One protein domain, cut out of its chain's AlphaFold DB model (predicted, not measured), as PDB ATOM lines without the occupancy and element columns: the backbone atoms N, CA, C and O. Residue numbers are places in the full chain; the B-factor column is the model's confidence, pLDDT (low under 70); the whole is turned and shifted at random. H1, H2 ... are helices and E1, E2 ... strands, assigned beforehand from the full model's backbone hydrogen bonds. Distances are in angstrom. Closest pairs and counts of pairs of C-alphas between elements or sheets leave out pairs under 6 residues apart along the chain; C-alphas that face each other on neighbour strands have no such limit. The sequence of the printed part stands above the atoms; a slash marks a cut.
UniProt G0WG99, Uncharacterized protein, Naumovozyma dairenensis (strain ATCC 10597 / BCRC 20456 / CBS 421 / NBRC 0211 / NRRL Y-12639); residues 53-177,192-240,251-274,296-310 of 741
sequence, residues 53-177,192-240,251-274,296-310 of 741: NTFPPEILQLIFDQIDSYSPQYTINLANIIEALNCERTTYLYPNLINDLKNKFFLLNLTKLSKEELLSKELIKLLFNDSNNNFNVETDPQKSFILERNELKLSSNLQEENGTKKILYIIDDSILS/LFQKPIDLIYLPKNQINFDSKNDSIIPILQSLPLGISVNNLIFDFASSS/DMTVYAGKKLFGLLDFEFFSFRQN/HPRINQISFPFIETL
ATOM      1  N   ASN A  53      39.112  -9.371 -11.823       76.81
ATOM      2  CA  ASN A  53      37.748  -9.035 -12.236       76.81
ATOM      3  C   ASN A  53      37.587  -7.638 -12.869       76.81
ATOM      4  O   ASN A  53      36.502  -7.306 -13.338       76.81
ATOM      5  N   THR A  54      38.636  -6.810 -12.875       83.56
ATOM      6  CA  THR A  54      38.649  -5.511 -13.563       83.56
ATOM      7  C   THR A  54      39.175  -5.596 -14.995       83.56
ATOM      8  O   THR A  54      38.993  -4.647 -15.757       83.56
ATOM      9  N   PHE A  55      39.808  -6.709 -15.385       82.69
ATOM     10  CA  PHE A  55      40.352  -6.866 -16.730       82.69
ATOM     11  C   PHE A  55      39.287  -7.308 -17.742       82.69
ATOM     12  O   PHE A  55      38.419  -8.121 -17.414       82.69
ATOM     13  N   PRO A  56      39.373  -6.831 -18.998       85.69
ATOM     14  CA  PRO A  56      38.594  -7.385 -20.097       85.69
ATOM     15  C   PRO A  56      38.894  -8.882 -20.311       85.69
ATOM     16  O   PRO A  56      40.042  -9.303 -20.125       85.69
ATOM     17  N   PRO A  57      37.914  -9.689 -20.755       79.56
ATOM     18  CA  PRO A  57      38.093 -11.119 -21.019       79.56
ATOM     19  C   PRO A  57      39.233 -11.447 -21.991       79.56
ATOM     20  O   PRO A  57      39.919 -12.447 -21.808       79.56
ATOM     21  N   GLU A  58      39.499 -10.586 -22.974       85.19
ATOM     22  CA  GLU A  58      40.604 -10.748 -23.927       85.19
ATOM     23  C   GLU A  58      41.970 -10.682 -23.231       85.19
ATOM     24  O   GLU A  58      42.893 -11.412 -23.583       85.19
ATOM     25  N   ILE A  59      42.101  -9.836 -22.207       87.81
ATOM     26  CA  ILE A  59      43.322  -9.743 -21.402       87.81
ATOM     27  C   ILE A  59      43.440 -10.956 -20.480       87.81
ATOM     28  O   ILE A  59      44.530 -11.502 -20.339       87.81
ATOM     29  N   LEU A  60      42.332 -11.418 -19.895       82.50
ATOM     30  CA  LEU A  60      42.318 -12.637 -19.080       82.50
ATOM     31  C   LEU A  60      42.716 -13.875 -19.898       82.50
ATOM     32  O   LEU A  60      43.455 -14.716 -19.391       82.50
ATOM     33  N   GLN A  61      42.309 -13.946 -21.169       81.88
ATOM     34  CA  GLN A  61      42.760 -14.973 -22.109       81.88
ATOM     35  C   GLN A  61      44.276 -14.909 -22.343       81.88
ATOM     36  O   GLN A  61      44.954 -15.927 -22.249       81.88
ATOM     37  N   LEU A  62      44.823 -13.716 -22.593       87.81
ATOM     38  CA  LEU A  62      46.268 -13.546 -22.780       87.81
ATOM     39  C   LEU A  62      47.065 -13.903 -21.522       87.81
ATOM     40  O   LEU A  62      48.129 -14.509 -21.626       87.81
ATOM     41  N   ILE A  63      46.554 -13.545 -20.339       85.81
ATOM     42  CA  ILE A  63      47.151 -13.950 -19.063       85.81
ATOM     43  C   ILE A  63      47.147 -15.474 -18.973       85.81
ATOM     44  O   ILE A  63      48.184 -16.053 -18.669       85.81
ATOM     45  N   PHE A  64      46.015 -16.119 -19.272       83.81
ATOM     46  CA  PHE A  64      45.891 -17.574 -19.261       83.81
ATOM     47  C   PHE A  64      46.908 -18.260 -20.182       83.81
ATOM     48  O   PHE A  64      47.597 -19.175 -19.734       83.81
ATOM     49  N   ASP A  65      47.058 -17.786 -21.421       84.56
ATOM     50  CA  ASP A  65      47.982 -18.365 -22.407       84.56
ATOM     51  C   ASP A  65      49.461 -18.265 -21.978       84.56
ATOM     52  O   ASP A  65      50.318 -18.967 -22.516       84.56
ATOM     53  N   GLN A  66      49.770 -17.419 -20.989       88.38
ATOM     54  CA  GLN A  66      51.101 -17.272 -20.399       88.38
ATOM     55  C   GLN A  66      51.309 -18.090 -19.117       88.38
ATOM     56  O   GLN A  66      52.444 -18.186 -18.642       88.38
ATOM     57  N   ILE A  67      50.259 -18.679 -18.531       85.81
ATOM     58  CA  ILE A  67      50.415 -19.482 -17.315       85.81
ATOM     59  C   ILE A  67      51.027 -20.830 -17.682       85.81
ATOM     60  O   ILE A  67      50.429 -21.651 -18.376       85.81
ATOM     61  N   ASP A  68      52.205 -21.099 -17.126       86.88
ATOM     62  CA  ASP A  68      52.834 -22.408 -17.226       86.88
ATOM     63  C   ASP A  68      51.963 -23.493 -16.563       86.88
ATOM     64  O   ASP A  68      51.758 -23.499 -15.346       86.88
ATOM     65  N   SER A  69      51.484 -24.445 -17.369       83.69
ATOM     66  CA  SER A  69      50.703 -25.605 -16.917       83.69
ATOM     67  C   SER A  69      51.432 -26.505 -15.914       83.69
ATOM     68  O   SER A  69      50.787 -27.199 -15.121       83.69
ATOM     69  N   TYR A  70      52.768 -26.472 -15.908       85.06
ATOM     70  CA  TYR A  70      53.598 -27.221 -14.969       85.06
ATOM     71  C   TYR A  70      53.819 -26.476 -13.652       85.06
ATOM     72  O   TYR A  70      54.225 -27.093 -12.661       85.06
ATOM     73  N   SER A  71      53.487 -25.180 -13.597       88.94
ATOM     74  CA  SER A  71      53.594 -24.395 -12.374       88.94
ATOM     75  C   SER A  71      52.754 -25.023 -11.253       88.94
ATOM     76  O   SER A  71      51.572 -25.351 -11.455       88.94
ATOM     77  N   PRO A  72      53.303 -25.144 -10.030       86.56
ATOM     78  CA  PRO A  72      52.519 -25.536  -8.863       86.56
ATOM     79  C   PRO A  72      51.326 -24.595  -8.619       86.56
ATOM     80  O   PRO A  72      50.295 -25.016  -8.102       86.56
ATOM     81  N   GLN A  73      51.413 -23.335  -9.059       89.00
ATOM     82  CA  GLN A  73      50.367 -22.319  -8.893       89.00
ATOM     83  C   GLN A  73      49.279 -22.375  -9.973       89.00
ATOM     84  O   GLN A  73      48.261 -21.702  -9.819       89.00
ATOM     85  N   TYR A  74      49.451 -23.179 -11.033       90.12
ATOM     86  CA  TYR A  74      48.533 -23.226 -12.180       90.12
ATOM     87  C   TYR A  74      47.068 -23.386 -11.763       90.12
ATOM     88  O   TYR A  74      46.219 -22.618 -12.200       90.12
ATOM     89  N   THR A  75      46.776 -24.333 -10.864       91.00
ATOM     90  CA  THR A  75      45.402 -24.623 -10.426       91.00
ATOM     91  C   THR A  75      44.740 -23.426  -9.752       91.00
ATOM     92  O   THR A  75      43.587 -23.123 -10.043       91.00
ATOM     93  N   ILE A  76      45.474 -22.707  -8.901       90.12
ATOM     94  CA  ILE A  76      44.944 -21.547  -8.173       90.12
ATOM     95  C   ILE A  76      44.825 -20.341  -9.102       90.12
ATOM     96  O   ILE A  76      43.801 -19.668  -9.103       90.12
ATOM     97  N   ASN A  77      45.836 -20.089  -9.937       88.81
ATOM     98  CA  ASN A  77      45.794 -18.983 -10.891       88.81
ATOM     99  C   ASN A  77      44.633 -19.153 -11.879       88.81
ATOM    100  O   ASN A  77      43.909 -18.198 -12.152       88.81
ATOM    101  N   LEU A  78      44.415 -20.376 -12.365       86.69
ATOM    102  CA  LEU A  78      43.311 -20.686 -13.262       86.69
ATOM    103  C   LEU A  78      41.951 -20.587 -12.554       86.69
ATOM    104  O   LEU A  78      41.019 -20.036 -13.132       86.69
ATOM    105  N   ALA A  79      41.838 -21.032 -11.297       87.31
ATOM    106  CA  ALA A  79      40.626 -20.821 -10.501       87.31
ATOM    107  C   ALA A  79      40.291 -19.331 -10.334       87.31
ATOM    108  O   ALA A  79      39.144 -18.946 -10.540       87.31
ATOM    109  N   ASN A  80      41.291 -18.486 -10.066       86.31
ATOM    110  CA  ASN A  80      41.111 -17.037  -9.938       86.31
ATOM    111  C   ASN A  80      40.687 -16.378 -11.264       86.31
ATOM    112  O   ASN A  80      39.895 -15.436 -11.263       86.31
ATOM    113  N   ILE A  81      41.190 -16.862 -12.407       86.31
ATOM    114  CA  ILE A  81      40.737 -16.403 -13.731       86.31
ATOM    115  C   ILE A  81      39.284 -16.812 -13.963       86.31
ATOM    116  O   ILE A  81      38.482 -15.986 -14.399       86.31
ATOM    117  N   ILE A  82      38.926 -18.060 -13.649       84.25
ATOM    118  CA  ILE A  82      37.543 -18.533 -13.755       84.25
ATOM    119  C   ILE A  82      36.630 -17.692 -12.860       84.25
ATOM    120  O   ILE A  82      35.574 -17.269 -13.316       84.25
ATOM    121  N   GLU A  83      37.036 -17.399 -11.623       85.62
ATOM    122  CA  GLU A  83      36.293 -16.532 -10.707       85.62
ATOM    123  C   GLU A  83      36.089 -15.129 -11.289       85.62
ATOM    124  O   GLU A  83      34.962 -14.635 -11.321       85.62
ATOM    125  N   ALA A  84      37.153 -14.513 -11.812       84.12
ATOM    126  CA  ALA A  84      37.085 -13.204 -12.453       84.12
ATOM    127  C   ALA A  84      36.136 -13.190 -13.664       84.12
ATOM    128  O   ALA A  84      35.403 -12.221 -13.863       84.12
ATOM    129  N   LEU A  85      36.116 -14.276 -14.444       80.88
ATOM    130  CA  LEU A  85      35.217 -14.465 -15.583       80.88
ATOM    131  C   LEU A  85      33.791 -14.853 -15.180       80.88
ATOM    132  O   LEU A  85      32.893 -14.750 -16.013       80.88
ATOM    133  N   ASN A  86      33.542 -15.284 -13.944       75.06
ATOM    134  CA  ASN A  86      32.226 -15.755 -13.513       75.06
ATOM    135  C   ASN A  86      31.326 -14.637 -12.948       75.06
ATOM    136  O   ASN A  86      30.421 -14.903 -12.156       75.06
ATOM    137  N   CYS A  87      31.562 -13.376 -13.327       74.06
ATOM    138  CA  CYS A  87      30.631 -12.285 -13.032       74.06
ATOM    139  C   CYS A  87      29.441 -12.299 -14.014       74.06
ATOM    140  O   CYS A  87      29.586 -12.694 -15.170       74.06
ATOM    141  N   GLU A  88      28.260 -11.840 -13.576       68.69
ATOM    142  CA  GLU A  88      26.986 -11.992 -14.315       68.69
ATOM    143  C   GLU A  88      27.055 -11.588 -15.798       68.69
ATOM    144  O   GLU A  88      26.419 -12.209 -16.648       68.69
ATOM    145  N   ARG A  89      27.843 -10.557 -16.132       67.56
ATOM    146  CA  ARG A  89      27.982 -10.073 -17.513       67.56
ATOM    147  C   ARG A  89      28.885 -10.955 -18.373       67.56
ATOM    148  O   ARG A  89      28.580 -11.170 -19.541       67.56
ATOM    149  N   THR A  90      30.000 -11.442 -17.835       65.50
ATOM    150  CA  THR A  90      31.012 -12.181 -18.608       65.50
ATOM    151  C   THR A  90      30.618 -13.631 -18.835       65.50
ATOM    152  O   THR A  90      30.893 -14.154 -19.913       65.50
ATOM    153  N   THR A  91      29.894 -14.253 -17.898       69.44
ATOM    154  CA  THR A  91      29.407 -15.632 -18.061       69.44
ATOM    155  C   THR A  91      28.473 -15.769 -19.267       69.44
ATOM    156  O   THR A  91      28.502 -16.784 -19.956       69.44
ATOM    157  N   TYR A  92      27.684 -14.730 -19.571       72.38
ATOM    158  CA  TYR A  92      26.823 -14.706 -20.757       72.38
ATOM    159  C   TYR A  92      27.604 -14.464 -22.056       72.38
ATOM    160  O   TYR A  92      27.272 -15.026 -23.096       72.38
ATOM    161  N   LEU A  93      28.642 -13.625 -22.003       72.94
ATOM    162  CA  LEU A  93      29.409 -13.226 -23.185       72.94
ATOM    163  C   LEU A  93      30.453 -14.273 -23.608       72.94
ATOM    164  O   LEU A  93      30.709 -14.415 -24.801       72.94
ATOM    165  N   TYR A  94      31.029 -15.024 -22.661       78.62
ATOM    166  CA  TYR A  94      32.130 -15.965 -22.921       78.62
ATOM    167  C   TYR A  94      31.935 -17.354 -22.273       78.62
ATOM    168  O   TYR A  94      32.863 -17.878 -21.648       78.62
ATOM    169  N   PRO A  95      30.767 -18.010 -22.426       79.62
ATOM    170  CA  PRO A  95      30.513 -19.314 -21.803       79.62
ATOM    171  C   PRO A  95      31.479 -20.402 -22.297       79.62
ATOM    172  O   PRO A  95      31.909 -21.251 -21.517       79.62
ATOM    173  N   ASN A  96      31.874 -20.343 -23.574       83.38
ATOM    174  CA  ASN A  96      32.804 -21.302 -24.174       83.38
ATOM    175  C   ASN A  96      34.196 -21.205 -23.551       83.38
ATOM    176  O   ASN A  96      34.782 -22.231 -23.236       83.38
ATOM    177  N   LEU A  97      34.682 -19.988 -23.285       79.75
ATOM    178  CA  LEU A  97      35.990 -19.798 -22.668       79.75
ATOM    179  C   LEU A  97      36.031 -20.398 -21.258       79.75
ATOM    180  O   LEU A  97      36.938 -21.155 -20.927       79.75
ATOM    181  N   ILE A  98      35.022 -20.116 -20.430       78.88
ATOM    182  CA  ILE A  98      34.932 -20.693 -19.080       78.88
ATOM    183  C   ILE A  98      34.905 -22.226 -19.156       78.88
ATOM    184  O   ILE A  98      35.575 -22.899 -18.371       78.88
ATOM    185  N   ASN A  99      34.157 -22.782 -20.111       82.56
ATOM    186  CA  ASN A  99      34.095 -24.222 -20.337       82.56
ATOM    187  C   ASN A  99      35.458 -24.798 -20.757       82.56
ATOM    188  O   ASN A  99      35.904 -25.792 -20.189       82.56
ATOM    189  N   ASP A 100      36.154 -24.145 -21.687       81.56
ATOM    190  CA  ASP A 100      37.472 -24.553 -22.181       81.56
ATOM    191  C   ASP A 100      38.534 -24.530 -21.077       81.56
ATOM    192  O   ASP A 100      39.341 -25.457 -20.975       81.56
ATOM    193  N   LEU A 101      38.492 -23.518 -20.204       81.81
ATOM    194  CA  LEU A 101      39.357 -23.418 -19.026       81.81
ATOM    195  C   LEU A 101      39.078 -24.552 -18.036       81.81
ATOM    196  O   LEU A 101      40.006 -25.233 -17.599       81.81
ATOM    197  N   LYS A 102      37.806 -24.824 -17.726       82.75
ATOM    198  CA  LYS A 102      37.426 -25.948 -16.853       82.75
ATOM    199  C   LYS A 102      37.821 -27.301 -17.452       82.75
ATOM    200  O   LYS A 102      38.223 -28.206 -16.722       82.75
ATOM    201  N   ASN A 103      37.799 -27.428 -18.777       83.50
ATOM    202  CA  ASN A 103      38.229 -28.630 -19.491       83.50
ATOM    203  C   ASN A 103      39.746 -28.870 -19.437       83.50
ATOM    204  O   ASN A 103      40.196 -29.949 -19.822       83.50
ATOM    205  N   LYS A 104      40.553 -27.931 -18.919       86.56
ATOM    206  CA  LYS A 104      41.988 -28.151 -18.657       86.56
ATOM    207  C   LYS A 104      42.258 -29.028 -17.440       86.56
ATOM    208  O   LYS A 104      43.400 -29.442 -17.241       86.56
ATOM    209  N   PHE A 105      41.238 -29.338 -16.650       84.88
ATOM    210  CA  PHE A 105      41.371 -30.166 -15.465       84.88
ATOM    211  C   PHE A 105      40.724 -31.535 -15.649       84.88
ATOM    212  O   PHE A 105      39.641 -31.675 -16.216       84.88
ATOM    213  N   PHE A 106      41.387 -32.551 -15.112       85.00
ATOM    214  CA  PHE A 106      40.815 -33.866 -14.875       85.00
ATOM    215  C   PHE A 106      40.659 -34.043 -13.364       85.00
ATOM    216  O   PHE A 106      41.640 -34.296 -12.665       85.00
ATOM    217  N   LEU A 107      39.443 -33.827 -12.857       86.56
ATOM    218  CA  LEU A 107      39.134 -33.906 -11.431       86.56
ATOM    219  C   LEU A 107      38.694 -35.327 -11.084       86.56
ATOM    220  O   LEU A 107      37.759 -35.843 -11.687       86.56
ATOM    221  N   LEU A 108      39.344 -35.928 -10.091       87.25
ATOM    222  CA  LEU A 108      38.979 -37.216  -9.522       87.25
ATOM    223  C   LEU A 108      38.544 -37.012  -8.072       87.25
ATOM    224  O   LEU A 108      39.359 -36.697  -7.203       87.25
ATOM    225  N   ASN A 109      37.253 -37.190  -7.808       87.94
ATOM    226  CA  ASN A 109      36.712 -37.127  -6.458       87.94
ATOM    227  C   ASN A 109      36.878 -38.477  -5.744       87.94
ATOM    228  O   ASN A 109      36.234 -39.457  -6.111       87.94
ATOM    229  N   LEU A 110      37.732 -38.517  -4.720       87.75
ATOM    230  CA  LEU A 110      37.987 -39.693  -3.882       87.75
ATOM    231  C   LEU A 110      37.267 -39.618  -2.524       87.75
ATOM    232  O   LEU A 110      37.446 -40.498  -1.682       87.75
ATOM    233  N   THR A 111      36.470 -38.572  -2.297       87.12
ATOM    234  CA  THR A 111      35.724 -38.367  -1.049       87.12
ATOM    235  C   THR A 111      34.407 -39.143  -1.040       87.12
ATOM    236  O   THR A 111      33.883 -39.531  -2.085       87.12
ATOM    237  N   LYS A 112      33.831 -39.336   0.152       87.50
ATOM    238  CA  LYS A 112      32.448 -39.820   0.332       87.50
ATOM    239  C   LYS A 112      31.421 -38.683   0.450       87.50
ATOM    240  O   LYS A 112      30.273 -38.956   0.791       87.50
ATOM    241  N   LEU A 113      31.835 -37.431   0.237       84.69
ATOM    242  CA  LEU A 113      30.979 -36.255   0.398       84.69
ATOM    243  C   LEU A 113      29.927 -36.182  -0.714       84.69
ATOM    244  O   LEU A 113      30.178 -36.605  -1.849       84.69
ATOM    245  N   SER A 114      28.759 -35.618  -0.399       85.69
ATOM    246  CA  SER A 114      27.736 -35.367  -1.418       85.69
ATOM    247  C   SER A 114      28.200 -34.291  -2.412       85.69
ATOM    248  O   SER A 114      29.098 -33.490  -2.132       85.69
ATOM    249  N   LYS A 115      27.569 -34.232  -3.596       83.69
ATOM    250  CA  LYS A 115      27.851 -33.167  -4.574       83.69
ATOM    251  C   LYS A 115      27.567 -31.783  -3.972       83.69
ATOM    252  O   LYS A 115      28.348 -30.866  -4.209       83.69
ATOM    253  N   GLU A 116      26.498 -31.624  -3.184       82.69
ATOM    254  CA  GLU A 116      26.194 -30.339  -2.539       82.69
ATOM    255  C   GLU A 116      27.266 -29.941  -1.515       82.69
ATOM    256  O   GLU A 116      27.687 -28.785  -1.484       82.69
ATOM    257  N   GLU A 117      27.750 -30.895  -0.717       81.38
ATOM    258  CA  GLU A 117      28.816 -30.655   0.262       81.38
ATOM    259  C   GLU A 117      30.130 -30.251  -0.415       81.38
ATOM    260  O   GLU A 117      30.810 -29.336   0.049       81.38
ATOM    261  N   LEU A 118      30.480 -30.872  -1.543       80.94
ATOM    262  CA  LEU A 118      31.676 -30.521  -2.316       80.94
ATOM    263  C   LEU A 118      31.576 -29.129  -2.936       80.94
ATOM    264  O   LEU A 118      32.531 -28.358  -2.884       80.94
ATOM    265  N   LEU A 119      30.410 -28.777  -3.477       80.31
ATOM    266  CA  LEU A 119      30.163 -27.460  -4.066       80.31
ATOM    267  C   LEU A 119      30.046 -26.333  -3.027       80.31
ATOM    268  O   LEU A 119      30.045 -25.161  -3.404       80.31
ATOM    269  N   SER A 120      29.977 -26.661  -1.733       73.25
ATOM    270  CA  SER A 120      30.100 -25.671  -0.653       73.25
ATOM    271  C   SER A 120      31.526 -25.123  -0.495       73.25
ATOM    272  O   SER A 120      31.728 -24.114   0.182       73.25
ATOM    273  N   LYS A 121      32.518 -25.781  -1.105       79.81
ATOM    274  CA  LYS A 121      33.928 -25.390  -1.056       79.81
ATOM    275  C   LYS A 121      34.247 -24.408  -2.182       79.81
ATOM    276  O   LYS A 121      33.850 -24.629  -3.328       79.81
ATOM    277  N   GLU A 122      34.938 -23.317  -1.859       82.69
ATOM    278  CA  GLU A 122      35.108 -22.184  -2.778       82.69
ATOM    279  C   GLU A 122      35.922 -22.571  -4.015       82.69
ATOM    280  O   GLU A 122      35.483 -22.305  -5.137       82.69
ATOM    281  N   LEU A 123      37.041 -23.288  -3.842       86.31
ATOM    282  CA  LEU A 123      37.865 -23.701  -4.979       86.31
ATOM    283  C   LEU A 123      37.134 -24.716  -5.859       86.31
ATOM    284  O   LEU A 123      37.081 -24.554  -7.080       86.31
ATOM    285  N   ILE A 124      36.554 -25.760  -5.260       85.50
ATOM    286  CA  ILE A 124      35.852 -26.803  -6.024       85.50
ATOM    287  C   ILE A 124      34.698 -26.204  -6.823       85.50
ATOM    288  O   ILE A 124      34.549 -26.527  -8.002       85.50
ATOM    289  N   LYS A 125      33.920 -25.294  -6.231       86.06
ATOM    290  CA  LYS A 125      32.824 -24.605  -6.919       86.06
ATOM    291  C   LYS A 125      33.296 -23.869  -8.178       86.06
ATOM    292  O   LYS A 125      32.589 -23.888  -9.187       86.06
ATOM    293  N   LEU A 126      34.472 -23.240  -8.138       84.19
ATOM    294  CA  LEU A 126      35.052 -22.543  -9.291       84.19
ATOM    295  C   LEU A 126      35.501 -23.515 -10.384       84.19
ATOM    296  O   LEU A 126      35.242 -23.283 -11.565       84.19
ATOM    297  N   LEU A 127      36.143 -24.615  -9.998       85.06
ATOM    298  CA  LEU A 127      36.697 -25.599 -10.932       85.06
ATOM    299  C   LEU A 127      35.635 -26.526 -11.540       85.06
ATOM    300  O   LEU A 127      35.849 -27.113 -12.601       85.06
ATOM    301  N   PHE A 128      34.485 -26.665 -10.881       82.25
ATOM    302  CA  PHE A 128      33.438 -27.598 -11.269       82.25
ATOM    303  C   PHE A 128      32.742 -27.205 -12.585       82.25
ATOM    304  O   PHE A 128      32.387 -26.045 -12.802       82.25
ATOM    305  N   ASN A 129      32.491 -28.190 -13.453       75.12
ATOM    306  CA  ASN A 129      31.779 -28.028 -14.722       75.12
ATOM    307  C   ASN A 129      30.625 -29.037 -14.817       75.12
ATOM    308  O   ASN A 129      30.887 -30.237 -14.831       75.12
ATOM    309  N   ASP A 130      29.377 -28.567 -14.939       69.44
ATOM    310  CA  ASP A 130      28.194 -29.436 -15.078       69.44
ATOM    311  C   ASP A 130      28.245 -30.331 -16.328       69.44
ATOM    312  O   ASP A 130      27.626 -31.391 -16.343       69.44
ATOM    313  N   SER A 131      28.995 -29.933 -17.363       62.31
ATOM    314  CA  SER A 131      29.161 -30.725 -18.591       62.31
ATOM    315  C   SER A 131      30.252 -31.801 -18.503       62.31
ATOM    316  O   SER A 131      30.291 -32.701 -19.342       62.31
ATOM    317  N   ASN A 132      31.115 -31.762 -17.478       56.81
ATOM    318  CA  ASN A 132      32.094 -32.820 -17.241       56.81
ATOM    319  C   ASN A 132      31.448 -33.956 -16.440       56.81
ATOM    320  O   ASN A 132      31.262 -33.857 -15.228       56.81
ATOM    321  N   ASN A 133      31.220 -35.097 -17.094       50.28
ATOM    322  CA  ASN A 133      30.777 -36.340 -16.446       50.28
ATOM    323  C   ASN A 133      31.795 -36.924 -15.434       50.28
ATOM    324  O   ASN A 133      31.491 -37.911 -14.769       50.28
ATOM    325  N   ASN A 134      32.972 -36.308 -15.273       51.38
ATOM    326  CA  ASN A 134      34.086 -36.782 -14.437       51.38
ATOM    327  C   ASN A 134      33.864 -36.610 -12.919       51.38
ATOM    328  O   ASN A 134      34.723 -36.980 -12.127       51.38
ATOM    329  N   PHE A 135      32.731 -36.035 -12.501       50.41
ATOM    330  CA  PHE A 135      32.335 -35.974 -11.088       50.41
ATOM    331  C   PHE A 135      31.447 -37.134 -10.645       50.41
ATOM    332  O   PHE A 135      31.225 -37.310  -9.445       50.41
ATOM    333  N   ASN A 136      30.979 -37.956 -11.588       43.72
ATOM    334  CA  ASN A 136      30.676 -39.321 -11.214       43.72
ATOM    335  C   ASN A 136      32.017 -39.911 -10.822       43.72
ATOM    336  O   ASN A 136      32.916 -39.973 -11.657       43.72
ATOM    337  N   VAL A 137      32.153 -40.287  -9.550       43.47
ATOM    338  CA  VAL A 137      33.111 -41.304  -9.134       43.47
ATOM    339  C   VAL A 137      33.012 -42.366 -10.221       43.47
ATOM    340  O   VAL A 137      32.001 -43.066 -10.288       43.47
ATOM    341  N   GLU A 138      33.960 -42.409 -11.161       43.03
ATOM    342  CA  GLU A 138      34.069 -43.535 -12.071       43.03
ATOM    343  C   GLU A 138      34.504 -44.645 -11.123       43.03
ATOM    344  O   GLU A 138      35.681 -44.871 -10.871       43.03
ATOM    345  N   THR A 139      33.512 -45.257 -10.472       44.03
ATOM    346  CA  THR A 139      33.665 -46.403  -9.580       44.03
ATOM    347  C   THR A 139      34.307 -47.557 -10.335       44.03
ATOM    348  O   THR A 139      34.821 -48.484  -9.715       44.03
ATOM    349  N   ASP A 140      34.331 -47.452 -11.664       49.41
ATOM    350  CA  ASP A 140      35.116 -48.264 -12.554       49.41
ATOM    351  C   ASP A 140      36.113 -47.410 -13.369       49.41
ATOM    352  O   ASP A 140      35.823 -47.036 -14.512       49.41
ATOM    353  N   PRO A 141      37.312 -47.106 -12.828       50.75
ATOM    354  CA  PRO A 141      38.382 -46.471 -13.597       50.75
ATOM    355  C   PRO A 141      38.765 -47.280 -14.852       50.75
ATOM    356  O   PRO A 141      39.465 -46.770 -15.716       50.75
ATOM    357  N   GLN A 142      38.289 -48.518 -15.026       53.06
ATOM    358  CA  GLN A 142      38.604 -49.342 -16.194       53.06
ATOM    359  C   GLN A 142      37.996 -48.833 -17.515       53.06
ATOM    360  O   GLN A 142      38.429 -49.271 -18.578       53.06
ATOM    361  N   LYS A 143      37.014 -47.914 -17.497       58.59
ATOM    362  CA  LYS A 143      36.445 -47.352 -18.742       58.59
ATOM    363  C   LYS A 143      37.352 -46.319 -19.405       58.59
ATOM    364  O   LYS A 143      37.495 -46.325 -20.626       58.59
ATOM    365  N   SER A 144      37.973 -45.457 -18.605       58.19
ATOM    366  CA  SER A 144      38.869 -44.394 -19.081       58.19
ATOM    367  C   SER A 144      40.342 -44.820 -19.076       58.19
ATOM    368  O   SER A 144      41.169 -44.262 -19.807       58.19
ATOM    369  N   PHE A 145      40.674 -45.835 -18.275       58.91
ATOM    370  CA  PHE A 145      42.034 -46.301 -18.055       58.91
ATOM    371  C   PHE A 145      42.170 -47.783 -18.385       58.91
ATOM    372  O   PHE A 145      41.397 -48.621 -17.934       58.91
ATOM    373  N   ILE A 146      43.212 -48.118 -19.135       61.50
ATOM    374  CA  ILE A 146      43.585 -49.506 -19.387       61.50
ATOM    375  C   ILE A 146      44.538 -49.910 -18.265       61.50
ATOM    376  O   ILE A 146      45.590 -49.296 -18.074       61.50
ATOM    377  N   LEU A 147      44.158 -50.932 -17.496       53.50
ATOM    378  CA  LEU A 147      45.038 -51.534 -16.501       53.50
ATOM    379  C   LEU A 147      46.105 -52.369 -17.228       53.50
ATOM    380  O   LEU A 147      45.886 -53.538 -17.542       53.50
ATOM    381  N   GLU A 148      47.269 -51.788 -17.490       61.78
ATOM    382  CA  GLU A 148      48.419 -52.510 -18.028       61.78
ATOM    383  C   GLU A 148      49.402 -52.814 -16.898       61.78
ATOM    384  O   GLU A 148      49.960 -51.908 -16.290       61.78
ATOM    385  N   ARG A 149      49.663 -54.100 -16.624       59.00
ATOM    386  CA  ARG A 149      50.689 -54.536 -15.651       59.00
ATOM    387  C   ARG A 149      50.521 -53.936 -14.241       59.00
ATOM    388  O   ARG A 149      51.506 -53.612 -13.591       59.00
ATOM    389  N   ASN A 150      49.280 -53.838 -13.756       54.78
ATOM    390  CA  ASN A 150      48.898 -53.199 -12.482       54.78
ATOM    391  C   ASN A 150      49.035 -51.667 -12.435       54.78
ATOM    392  O   ASN A 150      48.783 -51.082 -11.382       54.78
ATOM    393  N   GLU A 151      49.346 -51.012 -13.554       55.91
ATOM    394  CA  GLU A 151      49.315 -49.557 -13.689       55.91
ATOM    395  C   GLU A 151      48.075 -49.143 -14.487       55.91
ATOM    396  O   GLU A 151      47.776 -49.707 -15.539       55.91
ATOM    397  N   LEU A 152      47.328 -48.159 -13.985       57.16
ATOM    398  CA  LEU A 152      46.225 -47.551 -14.731       57.16
ATOM    399  C   LEU A 152      46.825 -46.537 -15.705       57.16
ATOM    400  O   LEU A 152      47.171 -45.425 -15.320       57.16
ATOM    401  N   LYS A 153      46.969 -46.919 -16.974       63.56
ATOM    402  CA  LYS A 153      47.363 -45.978 -18.025       63.56
ATOM    403  C   LYS A 153      46.116 -45.341 -18.616       63.56
ATOM    404  O   LYS A 153      45.134 -46.037 -18.865       63.56
ATOM    405  N   LEU A 154      46.151 -44.031 -18.881       64.25
ATOM    406  CA  LEU A 154      45.145 -43.438 -19.768       64.25
ATOM    407  C   LEU A 154      45.171 -44.211 -21.085       64.25
ATOM    408  O   LEU A 154      46.259 -44.455 -21.617       64.25
ATOM    409  N   SER A 155      43.995 -44.577 -21.595       65.88
ATOM    410  CA  SER A 155      43.894 -45.173 -22.927       65.88
ATOM    411  C   SER A 155      44.624 -44.293 -23.953       65.88
ATOM    412  O   SER A 155      44.616 -43.065 -23.850       65.88
ATOM    413  N   SER A 156      45.294 -44.906 -24.930       64.69
ATOM    414  CA  SER A 156      46.113 -44.199 -25.930       64.69
ATOM    415  C   SER A 156      45.345 -43.087 -26.656       64.69
ATOM    416  O   SER A 156      45.906 -42.027 -26.912       64.69
ATOM    417  N   ASN A 157      44.039 -43.272 -26.878       61.97
ATOM    418  CA  ASN A 157      43.160 -42.270 -27.492       61.97
ATOM    419  C   ASN A 157      43.024 -40.998 -26.638       61.97
ATOM    420  O   ASN A 157      42.895 -39.901 -27.167       61.97
ATOM    421  N   LEU A 158      43.091 -41.127 -25.311       59.44
ATOM    422  CA  LEU A 158      43.075 -39.994 -24.393       59.44
ATOM    423  C   LEU A 158      44.464 -39.354 -24.240       59.44
ATOM    424  O   LEU A 158      44.540 -38.214 -23.797       59.44
ATOM    425  N   GLN A 159      45.567 -40.031 -24.571       60.59
ATOM    426  CA  GLN A 159      46.910 -39.451 -24.422       60.59
ATOM    427  C   GLN A 159      47.205 -38.352 -25.454       60.59
ATOM    428  O   GLN A 159      47.858 -37.371 -25.099       60.59
ATOM    429  N   GLU A 160      46.695 -38.477 -26.683       59.78
ATOM    430  CA  GLU A 160      46.904 -37.485 -27.751       59.78
ATOM    431  C   GLU A 160      46.062 -36.211 -27.549       59.78
ATOM    432  O   GLU A 160      46.575 -35.109 -27.733       59.78
ATOM    433  N   GLU A 161      44.818 -36.323 -27.065       57.94
ATOM    434  CA  GLU A 161      43.963 -35.156 -26.771       57.94
ATOM    435  C   GLU A 161      44.206 -34.535 -25.379       57.94
ATOM    436  O   GLU A 161      43.975 -33.341 -25.181       57.94
ATOM    437  N   ASN A 162      44.694 -35.304 -24.392       53.59
ATOM    438  CA  ASN A 162      44.872 -34.833 -23.007       53.59
ATOM    439  C   ASN A 162      46.323 -34.535 -22.616       53.59
ATOM    440  O   ASN A 162      46.614 -34.411 -21.421       53.59
ATOM    441  N   GLY A 163      47.236 -34.379 -23.581       59.31
ATOM    442  CA  GLY A 163      48.633 -34.012 -23.312       59.31
ATOM    443  C   GLY A 163      48.780 -32.840 -22.326       59.31
ATOM    444  O   GLY A 163      49.711 -32.839 -21.517       59.31
ATOM    445  N   THR A 164      47.798 -31.930 -22.307       65.00
ATOM    446  CA  THR A 164      47.785 -30.681 -21.534       65.00
ATOM    447  C   THR A 164      46.906 -30.671 -20.276       65.00
ATOM    448  O   THR A 164      46.868 -29.640 -19.606       65.00
ATOM    449  N   LYS A 165      46.129 -31.721 -19.961       82.81
ATOM    450  CA  LYS A 165      45.216 -31.653 -18.799       82.81
ATOM    451  C   LYS A 165      45.960 -31.892 -17.487       82.81
ATOM    452  O   LYS A 165      46.756 -32.826 -17.380       82.81
ATOM    453  N   LYS A 166      45.661 -31.073 -16.477       87.94
ATOM    454  CA  LYS A 166      46.187 -31.228 -15.117       87.94
ATOM    455  C   LYS A 166      45.282 -32.156 -14.309       87.94
ATOM    456  O   LYS A 166      44.062 -32.021 -14.357       87.94
ATOM    457  N   ILE A 167      45.875 -33.111 -13.597       88.94
ATOM    458  CA  ILE A 167      45.151 -34.124 -12.818       88.94
ATOM    459  C   ILE A 167      45.011 -33.632 -11.379       88.94
ATOM    460  O   ILE A 167      46.015 -33.302 -10.746       88.94
ATOM    461  N   LEU A 168      43.774 -33.571 -10.887       92.00
ATOM    462  CA  LEU A 168      43.434 -33.085  -9.555       92.00
ATOM    463  C   LEU A 168      42.739 -34.189  -8.766       92.00
ATOM    464  O   LEU A 168      41.699 -34.690  -9.185       92.00
ATOM    465  N   TYR A 169      43.282 -34.536  -7.607       92.88
ATOM    466  CA  TYR A 169      42.635 -35.440  -6.660       92.88
ATOM    467  C   TYR A 169      41.925 -34.637  -5.587       92.88
ATOM    468  O   TYR A 169      42.555 -33.809  -4.943       92.88
ATOM    469  N   ILE A 170      40.639 -34.897  -5.368       92.44
ATOM    470  CA  ILE A 170      39.888 -34.328  -4.248       92.44
ATOM    471  C   ILE A 170      39.778 -35.399  -3.169       92.44
ATOM    472  O   ILE A 170      39.233 -36.474  -3.416       92.44
ATOM    473  N   ILE A 171      40.305 -35.105  -1.986       92.94
ATOM    474  CA  ILE A 171      40.417 -36.042  -0.868       92.94
ATOM    475  C   ILE A 171      39.908 -35.412   0.431       92.94
ATOM    476  O   ILE A 171      39.959 -34.199   0.622       92.94
ATOM    477  N   ASP A 172      39.450 -36.252   1.348       91.12
ATOM    478  CA  ASP A 172      39.045 -35.885   2.702       91.12
ATOM    479  C   ASP A 172      39.383 -37.036   3.663       91.12
ATOM    480  O   ASP A 172      39.837 -38.111   3.255       91.12
ATOM    481  N   ASP A 173      39.104 -36.859   4.954       87.75
ATOM    482  CA  ASP A 173      39.411 -37.882   5.962       87.75
ATOM    483  C   ASP A 173      38.535 -39.149   5.835       87.75
ATOM    484  O   ASP A 173      38.731 -40.125   6.557       87.75
ATOM    485  N   SER A 174      37.528 -39.174   4.947       86.38
ATOM    486  CA  SER A 174      36.653 -40.345   4.760       86.38
ATOM    487  C   SER A 174      37.354 -41.534   4.096       86.38
ATOM    488  O   SER A 174      36.876 -42.670   4.218       86.38
ATOM    489  N   ILE A 175      38.488 -41.278   3.436       82.38
ATOM    490  CA  ILE A 175      39.342 -42.290   2.805       82.38
ATOM    491  C   ILE A 175      39.936 -43.235   3.858       82.38
ATOM    492  O   ILE A 175      40.075 -44.427   3.598       82.38
ATOM    493  N   LEU A 176      40.203 -42.728   5.066       79.19
ATOM    494  CA  LEU A 176      40.848 -43.472   6.152       79.19
ATOM    495  C   LEU A 176      39.883 -44.373   6.937       79.19
ATOM    496  O   LEU A 176      40.304 -45.313   7.600       79.19
ATOM    497  N   SER A 177      38.572 -44.122   6.882       72.12
ATOM    498  CA  SER A 177      37.592 -44.701   7.812       72.12
ATOM    499  C   SER A 177      37.227 -46.181   7.556       72.12
ATOM    500  O   SER A 177      36.094 -46.572   7.837       72.12
ATOM    501  N   LEU A 192      47.493 -44.872 -10.320       74.69
ATOM    502  CA  LEU A 192      48.893 -44.495 -10.455       74.69
ATOM    503  C   LEU A 192      49.050 -43.687 -11.739       74.69
ATOM    504  O   LEU A 192      48.849 -44.211 -12.830       74.69
ATOM    505  N   PHE A 193      49.431 -42.422 -11.600       73.50
ATOM    506  CA  PHE A 193      49.777 -41.565 -12.725       73.50
ATOM    507  C   PHE A 193      51.284 -41.346 -12.773       73.50
ATOM    508  O   PHE A 193      51.912 -41.073 -11.756       73.50
ATOM    509  N   GLN A 194      51.855 -41.413 -13.977       75.25
ATOM    510  CA  GLN A 194      53.265 -41.073 -14.201       75.25
ATOM    511  C   GLN A 194      53.517 -39.554 -14.167       75.25
ATOM    512  O   GLN A 194      54.661 -39.120 -14.055       75.25
ATOM    513  N   LYS A 195      52.461 -38.735 -14.275       82.50
ATOM    514  CA  LYS A 195      52.541 -37.271 -14.190       82.50
ATOM    515  C   LYS A 195      52.347 -36.798 -12.741       82.50
ATOM    516  O   LYS A 195      51.544 -37.404 -12.028       82.50
ATOM    517  N   PRO A 196      53.006 -35.700 -12.324       86.69
ATOM    518  CA  PRO A 196      52.702 -35.045 -11.057       86.69
ATOM    519  C   PRO A 196      51.225 -34.648 -10.978       86.69
ATOM    520  O   PRO A 196      50.653 -34.179 -11.965       86.69
ATOM    521  N   ILE A 197      50.628 -34.821  -9.804       91.19
ATOM    522  CA  ILE A 197      49.229 -34.472  -9.539       91.19
ATOM    523  C   ILE A 197      49.136 -33.237  -8.643       91.19
ATOM    524  O   ILE A 197      50.052 -32.962  -7.866       91.19
ATOM    525  N   ASP A 198      48.006 -32.540  -8.697       94.62
ATOM    526  CA  ASP A 198      47.606 -31.622  -7.631       94.62
ATOM    527  C   ASP A 198      46.608 -32.335  -6.708       94.62
ATOM    528  O   ASP A 198      45.744 -33.088  -7.157       94.62
ATOM    529  N   LEU A 199      46.733 -32.106  -5.405       94.88
ATOM    530  CA  LEU A 199      45.928 -32.757  -4.377       94.88
ATOM    531  C   LEU A 199      45.124 -31.699  -3.622       94.88
ATOM    532  O   LEU A 199      45.702 -30.920  -2.875       94.88
ATOM    533  N   ILE A 200      43.809 -31.664  -3.810       95.50
ATOM    534  CA  ILE A 200      42.880 -30.821  -3.052       95.50
ATOM    535  C   ILE A 200      42.416 -31.596  -1.821       95.50
ATOM    536  O   ILE A 200      41.705 -32.594  -1.937       95.50
ATOM    537  N   TYR A 201      42.799 -31.123  -0.641       95.00
ATOM    538  CA  TYR A 201      42.383 -31.674   0.638       95.00
ATOM    539  C   TYR A 201      41.269 -30.855   1.281       95.00
ATOM    540  O   TYR A 201      41.374 -29.635   1.427       95.00
ATOM    541  N   LEU A 202      40.214 -31.564   1.683       92.94
ATOM    542  CA  LEU A 202      39.014 -31.038   2.318       92.94
ATOM    543  C   LEU A 202      38.981 -31.446   3.797       92.94
ATOM    544  O   LEU A 202      38.391 -32.477   4.133       92.94
ATOM    545  N   PRO A 203      39.585 -30.657   4.700       88.69
ATOM    546  CA  PRO A 203      39.545 -30.960   6.125       88.69
ATOM    547  C   PRO A 203      38.101 -30.921   6.642       88.69
ATOM    548  O   PRO A 203      37.344 -29.986   6.339       88.69
ATOM    549  N   LYS A 204      37.711 -31.938   7.424       81.12
ATOM    550  CA  LYS A 204      36.341 -32.069   7.949       81.12
ATOM    551  C   LYS A 204      36.054 -31.119   9.106       81.12
ATOM    552  O   LYS A 204      34.962 -30.556   9.162       81.12
ATOM    553  N   ASN A 205      37.010 -30.915  10.014       68.25
ATOM    554  CA  ASN A 205      36.798 -30.106  11.210       68.25
ATOM    555  C   ASN A 205      37.564 -28.787  11.133       68.25
ATOM    556  O   ASN A 205      38.758 -28.708  11.386       68.25
ATOM    557  N   GLN A 206      36.846 -27.711  10.833       63.84
ATOM    558  CA  GLN A 206      37.423 -26.360  10.833       63.84
ATOM    559  C   GLN A 206      37.235 -25.638  12.164       63.84
ATOM    560  O   GLN A 206      37.962 -24.705  12.491       63.84
ATOM    561  N   ILE A 207      36.215 -26.056  12.916       59.81
ATOM    562  CA  ILE A 207      35.686 -25.308  14.058       59.81
ATOM    563  C   ILE A 207      36.124 -25.947  15.382       59.81
ATOM    564  O   ILE A 207      36.175 -25.274  16.409       59.81
ATOM    565  N   ASN A 208      36.480 -27.237  15.380       60.12
ATOM    566  CA  ASN A 208      36.802 -27.960  16.605       60.12
ATOM    567  C   ASN A 208      38.313 -27.998  16.852       60.12
ATOM    568  O   ASN A 208      39.018 -28.911  16.459       60.12
ATOM    569  N   PHE A 209      38.802 -26.996  17.574       57.09
ATOM    570  CA  PHE A 209      40.214 -26.797  17.919       57.09
ATOM    571  C   PHE A 209      40.891 -27.950  18.697       57.09
ATOM    572  O   PHE A 209      42.105 -27.914  18.900       57.09
ATOM    573  N   ASP A 210      40.119 -28.940  19.157       59.19
ATOM    574  CA  ASP A 210      40.580 -30.089  19.945       59.19
ATOM    575  C   ASP A 210      40.580 -31.421  19.177       59.19
ATOM    576  O   ASP A 210      41.006 -32.436  19.740       59.19
ATOM    577  N   SER A 211      40.143 -31.463  17.909       59.19
ATOM    578  CA  SER A 211      40.263 -32.691  17.118       59.19
ATOM    579  C   SER A 211      41.736 -32.974  16.833       59.19
ATOM    580  O   SER A 211      42.394 -32.301  16.049       59.19
ATOM    581  N   LYS A 212      42.258 -34.042  17.443       62.16
ATOM    582  CA  LYS A 212      43.581 -34.616  17.141       62.16
ATOM    583  C   LYS A 212      43.728 -35.107  15.686       62.16
ATOM    584  O   LYS A 212      44.786 -35.624  15.348       62.16
ATOM    585  N   ASN A 213      42.695 -34.974  14.852       56.41
ATOM    586  CA  ASN A 213      42.513 -35.793  13.657       56.41
ATOM    587  C   ASN A 213      42.696 -35.053  12.324       56.41
ATOM    588  O   ASN A 213      42.757 -35.731  11.308       56.41
ATOM    589  N   ASP A 214      42.835 -33.725  12.291       72.38
ATOM    590  CA  ASP A 214      43.004 -32.996  11.020       72.38
ATOM    591  C   ASP A 214      44.488 -32.972  10.604       72.38
ATOM    592  O   ASP A 214      45.133 -31.925  10.537       72.38
ATOM    593  N   SER A 215      45.064 -34.161  10.410       87.69
ATOM    594  CA  SER A 215      46.419 -34.349   9.889       87.69
ATOM    595  C   SER A 215      46.345 -34.900   8.474       87.69
ATOM    596  O   SER A 215      45.718 -35.930   8.245       87.69
ATOM    597  N   ILE A 216      47.045 -34.268   7.533       90.56
ATOM    598  CA  ILE A 216      47.143 -34.759   6.151       90.56
ATOM    599  C   ILE A 216      47.998 -36.031   6.041       90.56
ATOM    600  O   ILE A 216      47.921 -36.754   5.049       90.56
ATOM    601  N   ILE A 217      48.819 -36.314   7.056       89.56
ATOM    602  CA  ILE A 217      49.849 -37.359   7.025       89.56
ATOM    603  C   ILE A 217      49.285 -38.743   6.684       89.56
ATOM    604  O   ILE A 217      49.832 -39.355   5.768       89.56
ATOM    605  N   PRO A 218      48.197 -39.242   7.310       88.62
ATOM    606  CA  PRO A 218      47.684 -40.571   6.984       88.62
ATOM    607  C   PRO A 218      47.194 -40.658   5.535       88.62
ATOM    608  O   PRO A 218      47.356 -41.684   4.877       88.62
ATOM    609  N   ILE A 219      46.646 -39.561   4.994       88.88
ATOM    610  CA  ILE A 219      46.222 -39.532   3.595       88.88
ATOM    611  C   ILE A 219      47.435 -39.548   2.677       88.88
ATOM    612  O   ILE A 219      47.451 -40.339   1.734       88.88
ATOM    613  N   LEU A 220      48.469 -38.754   2.971       88.31
ATOM    614  CA  LEU A 220      49.720 -38.853   2.226       88.31
ATOM    615  C   LEU A 220      50.226 -40.291   2.278       88.31
ATOM    616  O   LEU A 220      50.476 -40.845   1.219       88.31
ATOM    617  N   GLN A 221      50.270 -40.926   3.457       85.00
ATOM    618  CA  GLN A 221      50.793 -42.290   3.657       85.00
ATOM    619  C   GLN A 221      50.016 -43.344   2.864       85.00
ATOM    620  O   GLN A 221      50.601 -44.347   2.457       85.00
ATOM    621  N   SER A 222      48.735 -43.088   2.586       84.25
ATOM    622  CA  SER A 222      47.897 -43.938   1.738       84.25
ATOM    623  C   SER A 222      48.142 -43.776   0.228       84.25
ATOM    624  O   SER A 222      47.701 -44.622  -0.553       84.25
ATOM    625  N   LEU A 223      48.844 -42.722  -0.216       83.94
ATOM    626  CA  LEU A 223      49.128 -42.507  -1.637       83.94
ATOM    627  C   LEU A 223      50.123 -43.556  -2.167       83.94
ATOM    628  O   LEU A 223      51.170 -43.785  -1.551       83.94
ATOM    629  N   PRO A 224      49.864 -44.140  -3.354       80.56
ATOM    630  CA  PRO A 224      50.785 -45.062  -4.002       80.56
ATOM    631  C   PRO A 224      52.225 -44.542  -4.117       80.56
ATOM    632  O   PRO A 224      52.501 -43.345  -4.281       80.56
ATOM    633  N   LEU A 225      53.179 -45.472  -4.069       73.81
ATOM    634  CA  LEU A 225      54.578 -45.173  -4.345       73.81
ATOM    635  C   LEU A 225      54.727 -44.686  -5.794       73.81
ATOM    636  O   LEU A 225      54.183 -45.295  -6.706       73.81
ATOM    637  N   GLY A 226      55.449 -43.583  -5.999       74.75
ATOM    638  CA  GLY A 226      55.678 -43.002  -7.329       74.75
ATOM    639  C   GLY A 226      54.795 -41.800  -7.671       74.75
ATOM    640  O   GLY A 226      55.160 -41.030  -8.554       74.75
ATOM    641  N   ILE A 227      53.704 -41.562  -6.935       81.62
ATOM    642  CA  ILE A 227      52.930 -40.328  -7.105       81.62
ATOM    643  C   ILE A 227      53.722 -39.151  -6.527       81.62
ATOM    644  O   ILE A 227      54.010 -39.104  -5.328       81.62
ATOM    645  N   SER A 228      54.058 -38.195  -7.394       84.88
ATOM    646  CA  SER A 228      54.575 -36.880  -7.014       84.88
ATOM    647  C   SER A 228      53.412 -35.898  -6.905       84.88
ATOM    648  O   SER A 228      52.583 -35.810  -7.812       84.88
ATOM    649  N   VAL A 229      53.349 -35.166  -5.794       90.50
ATOM    650  CA  VAL A 229      52.338 -34.132  -5.573       90.50
ATOM    651  C   VAL A 229      52.981 -32.790  -5.894       90.50
ATOM    652  O   VAL A 229      53.850 -32.307  -5.171       90.50
ATOM    653  N   ASN A 230      52.577 -32.172  -6.998       91.06
ATOM    654  CA  ASN A 230      53.110 -30.872  -7.387       91.06
ATOM    655  C   ASN A 230      52.615 -29.777  -6.433       91.06
ATOM    656  O   ASN A 230      53.406 -28.976  -5.933       91.06
ATOM    657  N   ASN A 231      51.314 -29.786  -6.129       94.62
ATOM    658  CA  ASN A 231      50.702 -28.861  -5.185       94.62
ATOM    659  C   ASN A 231      49.680 -29.568  -4.283       94.62
ATOM    660  O   ASN A 231      48.757 -30.215  -4.776       94.62
ATOM    661  N   LEU A 232      49.835 -29.422  -2.967       95.88
ATOM    662  CA  LEU A 232      48.838 -29.795  -1.965       95.88
ATOM    663  C   LEU A 232      48.013 -28.554  -1.607       95.88
ATOM    664  O   LEU A 232      48.532 -27.615  -1.013       95.88
ATOM    665  N   ILE A 233      46.734 -28.545  -1.952       96.62
ATOM    666  CA  ILE A 233      45.837 -27.401  -1.808       96.62
ATOM    667  C   ILE A 233      44.832 -27.694  -0.698       96.62
ATOM    668  O   ILE A 233      44.075 -28.653  -0.791       96.62
ATOM    669  N   PHE A 234      44.800 -26.865   0.339       95.19
ATOM    670  CA  PHE A 234      43.787 -26.954   1.386       95.19
ATOM    671  C   PHE A 234      42.577 -26.104   1.002       95.19
ATOM    672  O   PHE A 234      42.695 -24.884   0.910       95.19
ATOM    673  N   ASP A 235      41.422 -26.738   0.797       92.94
ATOM    674  CA  ASP A 235      40.176 -26.051   0.446       92.94
ATOM    675  C   ASP A 235      39.167 -26.154   1.598       92.94
ATOM    676  O   ASP A 235      38.605 -27.208   1.928       92.94
ATOM    677  N   PHE A 236      38.985 -25.025   2.273       89.00
ATOM    678  CA  PHE A 236      38.135 -24.907   3.441       89.00
ATOM    679  C   PHE A 236      36.716 -24.498   2.997       89.00
ATOM    680  O   PHE A 236      36.541 -23.575   2.215       89.00
ATOM    681  N   ALA A 237      35.678 -25.163   3.522       83.50
ATOM    682  CA  ALA A 237      34.302 -24.671   3.418       83.50
ATOM    683  C   ALA A 237      34.200 -23.270   4.012       83.50
ATOM    684  O   ALA A 237      34.681 -23.044   5.121       83.50
ATOM    685  N   SER A 238      33.523 -22.375   3.303       75.62
ATOM    686  CA  SER A 238      33.079 -21.117   3.884       75.62
ATOM    687  C   SER A 238      32.093 -21.438   5.007       75.62
ATOM    688  O   SER A 238      31.166 -22.231   4.824       75.62
ATOM    689  N   SER A 239      32.261 -20.844   6.187       66.50
ATOM    690  CA  SER A 239      31.362 -21.050   7.332       66.50
ATOM    691  C   SER A 239      29.982 -20.389   7.144       66.50
ATOM    692  O   SER A 239      29.314 -20.039   8.113       66.50
ATOM    693  N   SER A 240      29.535 -20.194   5.901       57.09
ATOM    694  CA  SER A 240      28.365 -19.413   5.497       57.09
ATOM    695  C   SER A 240      27.013 -20.067   5.823       57.09
ATOM    696  O   SER A 240      25.983 -19.648   5.299       57.09
ATOM    697  N   ASP A 251      35.731 -12.520   6.343       81.75
ATOM    698  CA  ASP A 251      37.160 -12.815   6.465       81.75
ATOM    699  C   ASP A 251      37.347 -14.281   6.905       81.75
ATOM    700  O   ASP A 251      37.067 -14.648   8.055       81.75
ATOM    701  N   MET A 252      37.826 -15.136   5.998       89.69
ATOM    702  CA  MET A 252      38.020 -16.555   6.289       89.69
ATOM    703  C   MET A 252      39.141 -16.729   7.318       89.69
ATOM    704  O   MET A 252      40.305 -16.396   7.067       89.69
ATOM    705  N   THR A 253      38.783 -17.247   8.495       90.75
ATOM    706  CA  THR A 253      39.704 -17.471   9.614       90.75
ATOM    707  C   THR A 253      39.882 -18.961   9.863       90.75
ATOM    708  O   THR A 253      38.911 -19.669  10.110       90.75
ATOM    709  N   VAL A 254      41.128 -19.434   9.848       91.50
ATOM    710  CA  VAL A 254      41.464 -20.857  10.002       91.50
ATOM    711  C   VAL A 254      42.430 -21.062  11.164       91.50
ATOM    712  O   VAL A 254      43.366 -20.283  11.344       91.50
ATOM    713  N   TYR A 255      42.234 -22.131  11.940       90.62
ATOM    714  CA  TYR A 255      43.162 -22.556  12.987       90.62
ATOM    715  C   TYR A 255      43.982 -23.774  12.565       90.62
ATOM    716  O   TYR A 255      43.439 -24.813  12.216       90.62
ATOM    717  N   ALA A 256      45.303 -23.642  12.647       88.25
ATOM    718  CA  ALA A 256      46.273 -24.629  12.179       88.25
ATOM    719  C   ALA A 256      46.717 -25.660  13.236       88.25
ATOM    720  O   ALA A 256      47.413 -26.630  12.914       88.25
ATOM    721  N   GLY A 257      46.375 -25.451  14.511       85.50
ATOM    722  CA  GLY A 257      46.897 -26.272  15.604       85.50
ATOM    723  C   GLY A 257      48.418 -26.165  15.773       85.50
ATOM    724  O   GLY A 257      49.049 -25.221  15.303       85.50
ATOM    725  N   LYS A 258      49.004 -27.155  16.464       88.19
ATOM    726  CA  LYS A 258      50.447 -27.231  16.783       88.19
ATOM    727  C   LYS A 258      51.330 -27.799  15.679       88.19
ATOM    728  O   LYS A 258      52.546 -27.703  15.772       88.19
ATOM    729  N   LYS A 259      50.728 -28.469  14.697       90.94
ATOM    730  CA  LYS A 259      51.445 -29.190  13.634       90.94
ATOM    731  C   LYS A 259      51.102 -28.676  12.236       90.94
ATOM    732  O   LYS A 259      51.500 -29.311  11.269       90.94
ATOM    733  N   LEU A 260      50.347 -27.574  12.123       91.88
ATOM    734  CA  LEU A 260      49.889 -27.013  10.846       91.88
ATOM    735  C   LEU A 260      49.271 -28.099   9.952       91.88
ATOM    736  O   LEU A 260      49.795 -28.412   8.891       91.88
ATOM    737  N   PHE A 261      48.210 -28.748  10.434       91.19
ATOM    738  CA  PHE A 261      47.561 -29.883   9.752       91.19
ATOM    739  C   PHE A 261      48.480 -31.088   9.465       91.19
ATOM    740  O   PHE A 261      48.291 -31.814   8.492       91.19
ATOM    741  N   GLY A 262      49.516 -31.288  10.285       90.44
ATOM    742  CA  GLY A 262      50.517 -32.347  10.105       90.44
ATOM    743  C   GLY A 262      51.666 -31.985   9.156       90.44
ATOM    744  O   GLY A 262      52.609 -32.756   9.023       90.44
ATOM    745  N   LEU A 263      51.642 -30.805   8.529       91.94
ATOM    746  CA  LEU A 263      52.688 -30.360   7.596       91.94
ATOM    747  C   LEU A 263      54.022 -30.052   8.283       91.94
ATOM    748  O   LEU A 263      55.069 -30.056   7.642       91.94
ATOM    749  N   LEU A 264      53.979 -29.761   9.583       91.12
ATOM    750  CA  LEU A 264      55.150 -29.532  10.429       91.12
ATOM    751  C   LEU A 264      55.360 -30.689  11.411       91.12
ATOM    752  O   LEU A 264      55.784 -30.496  12.552       91.12
ATOM    753  N   ASP A 265      55.015 -31.900  10.982       87.88
ATOM    754  CA  ASP A 265      55.334 -33.127  11.696       87.88
ATOM    755  C   ASP A 265      56.582 -33.790  11.111       87.88
ATOM    756  O   ASP A 265      56.897 -33.633   9.933       87.88
ATOM    757  N   PHE A 266      57.276 -34.580  11.925       81.75
ATOM    758  CA  PHE A 266      58.432 -35.347  11.471       81.75
ATOM    759  C   PHE A 266      58.043 -36.364  10.383       81.75
ATOM    760  O   PHE A 266      58.754 -36.521   9.390       81.75
ATOM    761  N   GLU A 267      56.873 -36.994  10.528       82.38
ATOM    762  CA  GLU A 267      56.371 -38.012   9.596       82.38
ATOM    763  C   GLU A 267      56.098 -37.478   8.183       82.38
ATOM    764  O   GLU A 267      56.151 -38.229   7.208       82.38
ATOM    765  N   PHE A 268      55.866 -36.168   8.049       82.38
ATOM    766  CA  PHE A 268      55.736 -35.518   6.747       82.38
ATOM    767  C   PHE A 268      57.026 -35.647   5.915       82.38
ATOM    768  O   PHE A 268      56.975 -35.732   4.689       82.38
ATOM    769  N   PHE A 269      58.185 -35.718   6.581       69.62
ATOM    770  CA  PHE A 269      59.506 -35.830   5.954       69.62
ATOM    771  C   PHE A 269      60.010 -37.268   5.873       69.62
ATOM    772  O   PHE A 269      60.729 -37.605   4.938       69.62
ATOM    773  N   SER A 270      59.599 -38.144   6.796       64.88
ATOM    774  CA  SER A 270      59.974 -39.567   6.776       64.88
ATOM    775  C   SER A 270      59.223 -40.387   5.716       64.88
ATOM    776  O   SER A 270      59.297 -41.617   5.701       64.88
ATOM    777  N   PHE A 271      58.524 -39.709   4.801       52.53
ATOM    778  CA  PHE A 271      57.579 -40.220   3.810       52.53
ATOM    779  C   PHE A 271      58.148 -41.241   2.786       52.53
ATOM    780  O   PHE A 271      57.467 -41.656   1.850       52.53
ATOM    781  N   ARG A 272      59.397 -41.703   2.940       53.56
ATOM    782  CA  ARG A 272      59.988 -42.774   2.117       53.56
ATOM    783  C   ARG A 272      59.892 -44.192   2.694       53.56
ATOM    784  O   ARG A 272      60.259 -45.118   1.981       53.56
ATOM    785  N   GLN A 273      59.364 -44.413   3.901       46.03
ATOM    786  CA  GLN A 273      59.395 -45.753   4.522       46.03
ATOM    787  C   GLN A 273      58.551 -46.861   3.854       46.03
ATOM    788  O   GLN A 273      58.652 -48.010   4.270       46.03
ATOM    789  N   ASN A 274      57.789 -46.605   2.786       43.28
ATOM    790  CA  ASN A 274      56.919 -47.643   2.213       43.28
ATOM    791  C   ASN A 274      57.546 -48.504   1.106       43.28
ATOM    792  O   ASN A 274      56.882 -49.420   0.621       43.28
ATOM    793  N   HIS A 296      63.875 -35.431   0.259       64.88
ATOM    794  CA  HIS A 296      62.997 -34.635  -0.595       64.88
ATOM    795  C   HIS A 296      61.525 -34.913  -0.260       64.88
ATOM    796  O   HIS A 296      61.044 -36.021  -0.533       64.88
ATOM    797  N   PRO A 297      60.789 -33.937   0.302       67.69
ATOM    798  CA  PRO A 297      59.350 -34.074   0.471       67.69
ATOM    799  C   PRO A 297      58.704 -34.299  -0.898       67.69
ATOM    800  O   PRO A 297      59.099 -33.697  -1.894       67.69
ATOM    801  N   ARG A 298      57.686 -35.167  -0.960       74.75
ATOM    802  CA  ARG A 298      56.943 -35.449  -2.206       74.75
ATOM    803  C   ARG A 298      56.077 -34.286  -2.690       74.75
ATOM    804  O   ARG A 298      55.434 -34.417  -3.730       74.75
ATOM    805  N   ILE A 299      56.034 -33.213  -1.906       86.56
ATOM    806  CA  ILE A 299      55.213 -32.033  -2.113       86.56
ATOM    807  C   ILE A 299      56.144 -30.844  -2.322       86.56
ATOM    808  O   ILE A 299      56.901 -30.485  -1.418       86.56
ATOM    809  N   ASN A 300      56.058 -30.228  -3.499       84.25
ATOM    810  CA  ASN A 300      56.839 -29.032  -3.828       84.25
ATOM    811  C   ASN A 300      56.181 -27.767  -3.256       84.25
ATOM    812  O   ASN A 300      56.842 -26.895  -2.691       84.25
ATOM    813  N   GLN A 301      54.857 -27.666  -3.385       94.50
ATOM    814  CA  GLN A 301      54.092 -26.524  -2.898       94.50
ATOM    815  C   GLN A 301      52.904 -26.973  -2.054       94.50
ATOM    816  O   GLN A 301      52.235 -27.957  -2.361       94.50
ATOM    817  N   ILE A 302      52.632 -26.217  -0.998       96.50
ATOM    818  CA  ILE A 302      51.440 -26.330  -0.174       96.50
ATOM    819  C   ILE A 302      50.710 -24.998  -0.262       96.50
ATOM    820  O   ILE A 302      51.301 -23.952   0.001       96.50
ATOM    821  N   SER A 303      49.438 -25.022  -0.628       97.31
ATOM    822  CA  SER A 303      48.667 -23.819  -0.899       97.31
ATOM    823  C   SER A 303      47.416 -23.719  -0.042       97.31
ATOM    824  O   SER A 303      46.713 -24.702   0.178       97.31
ATOM    825  N   PHE A 304      47.126 -22.495   0.381       96.06
ATOM    826  CA  PHE A 304      46.007 -22.139   1.242       96.06
ATOM    827  C   PHE A 304      45.244 -20.954   0.626       96.06
ATOM    828  O   PHE A 304      45.404 -19.816   1.082       96.06
ATOM    829  N   PRO A 305      44.493 -21.177  -0.466       92.88
ATOM    830  CA  PRO A 305      43.699 -20.122  -1.087       92.88
ATOM    831  C   PRO A 305      42.605 -19.628  -0.128       92.88
ATOM    832  O   PRO A 305      42.187 -20.359   0.772       92.88
ATOM    833  N   PHE A 306      42.160 -18.382  -0.311       89.81
ATOM    834  CA  PHE A 306      41.032 -17.767   0.404       89.81
ATOM    835  C   PHE A 306      41.204 -17.544   1.917       89.81
ATOM    836  O   PHE A 306      40.396 -16.841   2.514       89.81
ATOM    837  N   ILE A 307      42.255 -18.062   2.566       93.31
ATOM    838  CA  ILE A 307      42.508 -17.799   3.992       93.31
ATOM    839  C   ILE A 307      43.003 -16.370   4.179       93.31
ATOM    840  O   ILE A 307      44.129 -16.046   3.808       93.31
ATOM    841  N   GLU A 308      42.207 -15.543   4.854       94.94
ATOM    842  CA  GLU A 308      42.585 -14.165   5.166       94.94
ATOM    843  C   GLU A 308      43.243 -14.022   6.540       94.94
ATOM    844  O   GLU A 308      44.148 -13.198   6.719       94.94
ATOM    845  N   THR A 309      42.814 -14.840   7.508       95.50
ATOM    846  CA  THR A 309      43.403 -14.893   8.849       95.50
ATOM    847  C   THR A 309      43.801 -16.315   9.225       95.50
ATOM    848  O   THR A 309      42.969 -17.217   9.281       95.50
ATOM    849  N   LEU A 310      45.073 -16.506   9.568       95.69
ATOM    850  CA  LEU A 310      45.591 -17.773  10.078       95.69
ATOM    851  C   LEU A 310      45.892 -17.642  11.570       95.69
ATOM    852  O   LEU A 310      46.658 -16.773  11.990       95.69
TER     853      LEU A 310
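This is residues 53 to 177, 192 to 240, 251 to 274 and 296 to 310 of the 741 residues of an uncharacterized protein of Naumovozyma dairenensis (strain ATCC 10597 / BCRC 20456 / CBS 421 / NBRC 0211 / NRRL Y-12639) (UniProt G0WG99). A strongly twisted sheet of five parallel strands forms the middle of the model, with H1, H2 and H4 side by side in a triangle at one part of it and H3 at their end. The hairpin E2 and E3, with H7 after it, lies well away from the sheet E1 E4 E5 E6 E8, and three long stretches have no named element: residues 128 to 144, 203 to 216 and 256 to 274, the last with its C-alphas 17 to 25 A from the mean of all C-alphas. The printed part has 213 residues, with helices and strands in the order H1 H2 H3 H4 E1 H5 H6 E2 E3 H7 E4 E5 H8 E6 E7 E8; the sheet runs E1 E4 E5 E6 E8. The class is mixed, with 99 residues in named elements, under half; the whole is compact, with a radius of gyration of the C-alphas of 17.7 A and spans of 49 by 48 by 32 A.

Find C-alpha 57 at (38.093, -11.119, -21.019); from there H1 runs to residue 66, 14.4 A. Next come H2, residues 74 to 85, 16.3 A, then H3, 88 to 93, H4, 95 to 102, E1, 105 to 109, H5, 115 to 119, and H6, 122 to 127. Look on to E2, 145 to 148, E3, 151 to 154, H7, 156 to 161, and E4, 166 to 172, 19.8 A. Then come E5, 197 to 202, 16.0 A, H8, 217 to 222, E6, 229 to 234, E7, 253 to 255, and E8, 299 to 303, which ends at C-alpha 303 (48.667, -23.819, -0.899).

H2, the hub, touches H1, Leu 60 and Ile 81 being closest with C-alphas 6.7 A apart, at a shallow tilt of 6 degrees, opposite ways, a helical hairpin. H2 touches H4 at a shallow tilt of 17 degrees, opposite ways, the closest C-alphas, of Ile 82 and Ile 98, 6.3 A apart. With residues 79 to 83 H2 touches H6, about perpendicular at 90 degrees, closest at C-alphas 79 and 126, 6.0 A. H3 is near H2; H5 only just touches H6, only at the corner, with 3 pairs of C-alphas within 8 A. H2, H6 and H8 only graze the sheet. In the sheet look at N 106 and O 166, 2.8 A, for E1 and E4; N 200 and O 169, 2.7 A, for E4 and E5; N 233 and O 199, 2.7 A, for E5 and E6; N 303 and O 232, 2.8 A, for E6 and E8. E5, H8 and E6 form a strand-helix-strand unit, two parallel neighbour strands with a helix between, its crossover right-handed. In the antiparallel hairpin E2 and E3, N 146 and O 153 are 2.8 A apart. H7 touches no helix and is not on the sheet. E7 pairs with no named strand, but residues 253 to 254 pair, parallel, with residues 309 to 310. Every O i to N i+4 pair is within hydrogen-bond range in H1, H2, H4, H5, H6 and H8; H3 has 1 of 2, and H7 has 0 of 2, with 1 of 3 O i to N i+3 pairs.

The two C-alphas farthest apart, of Arg 89 and Gln 273, are 52.4 A apart. At the three cuts, C-alphas 177 and 192 are 21.5 A apart, 240 and 251 11.0 A, and 274 and 296 14.6 A. Of the links printed whole, H6 to E2 and E5 to H8 are long. Mean pLDDT of the printed part is 78.4; 58 residues are under 70, among them residues 130 to 164.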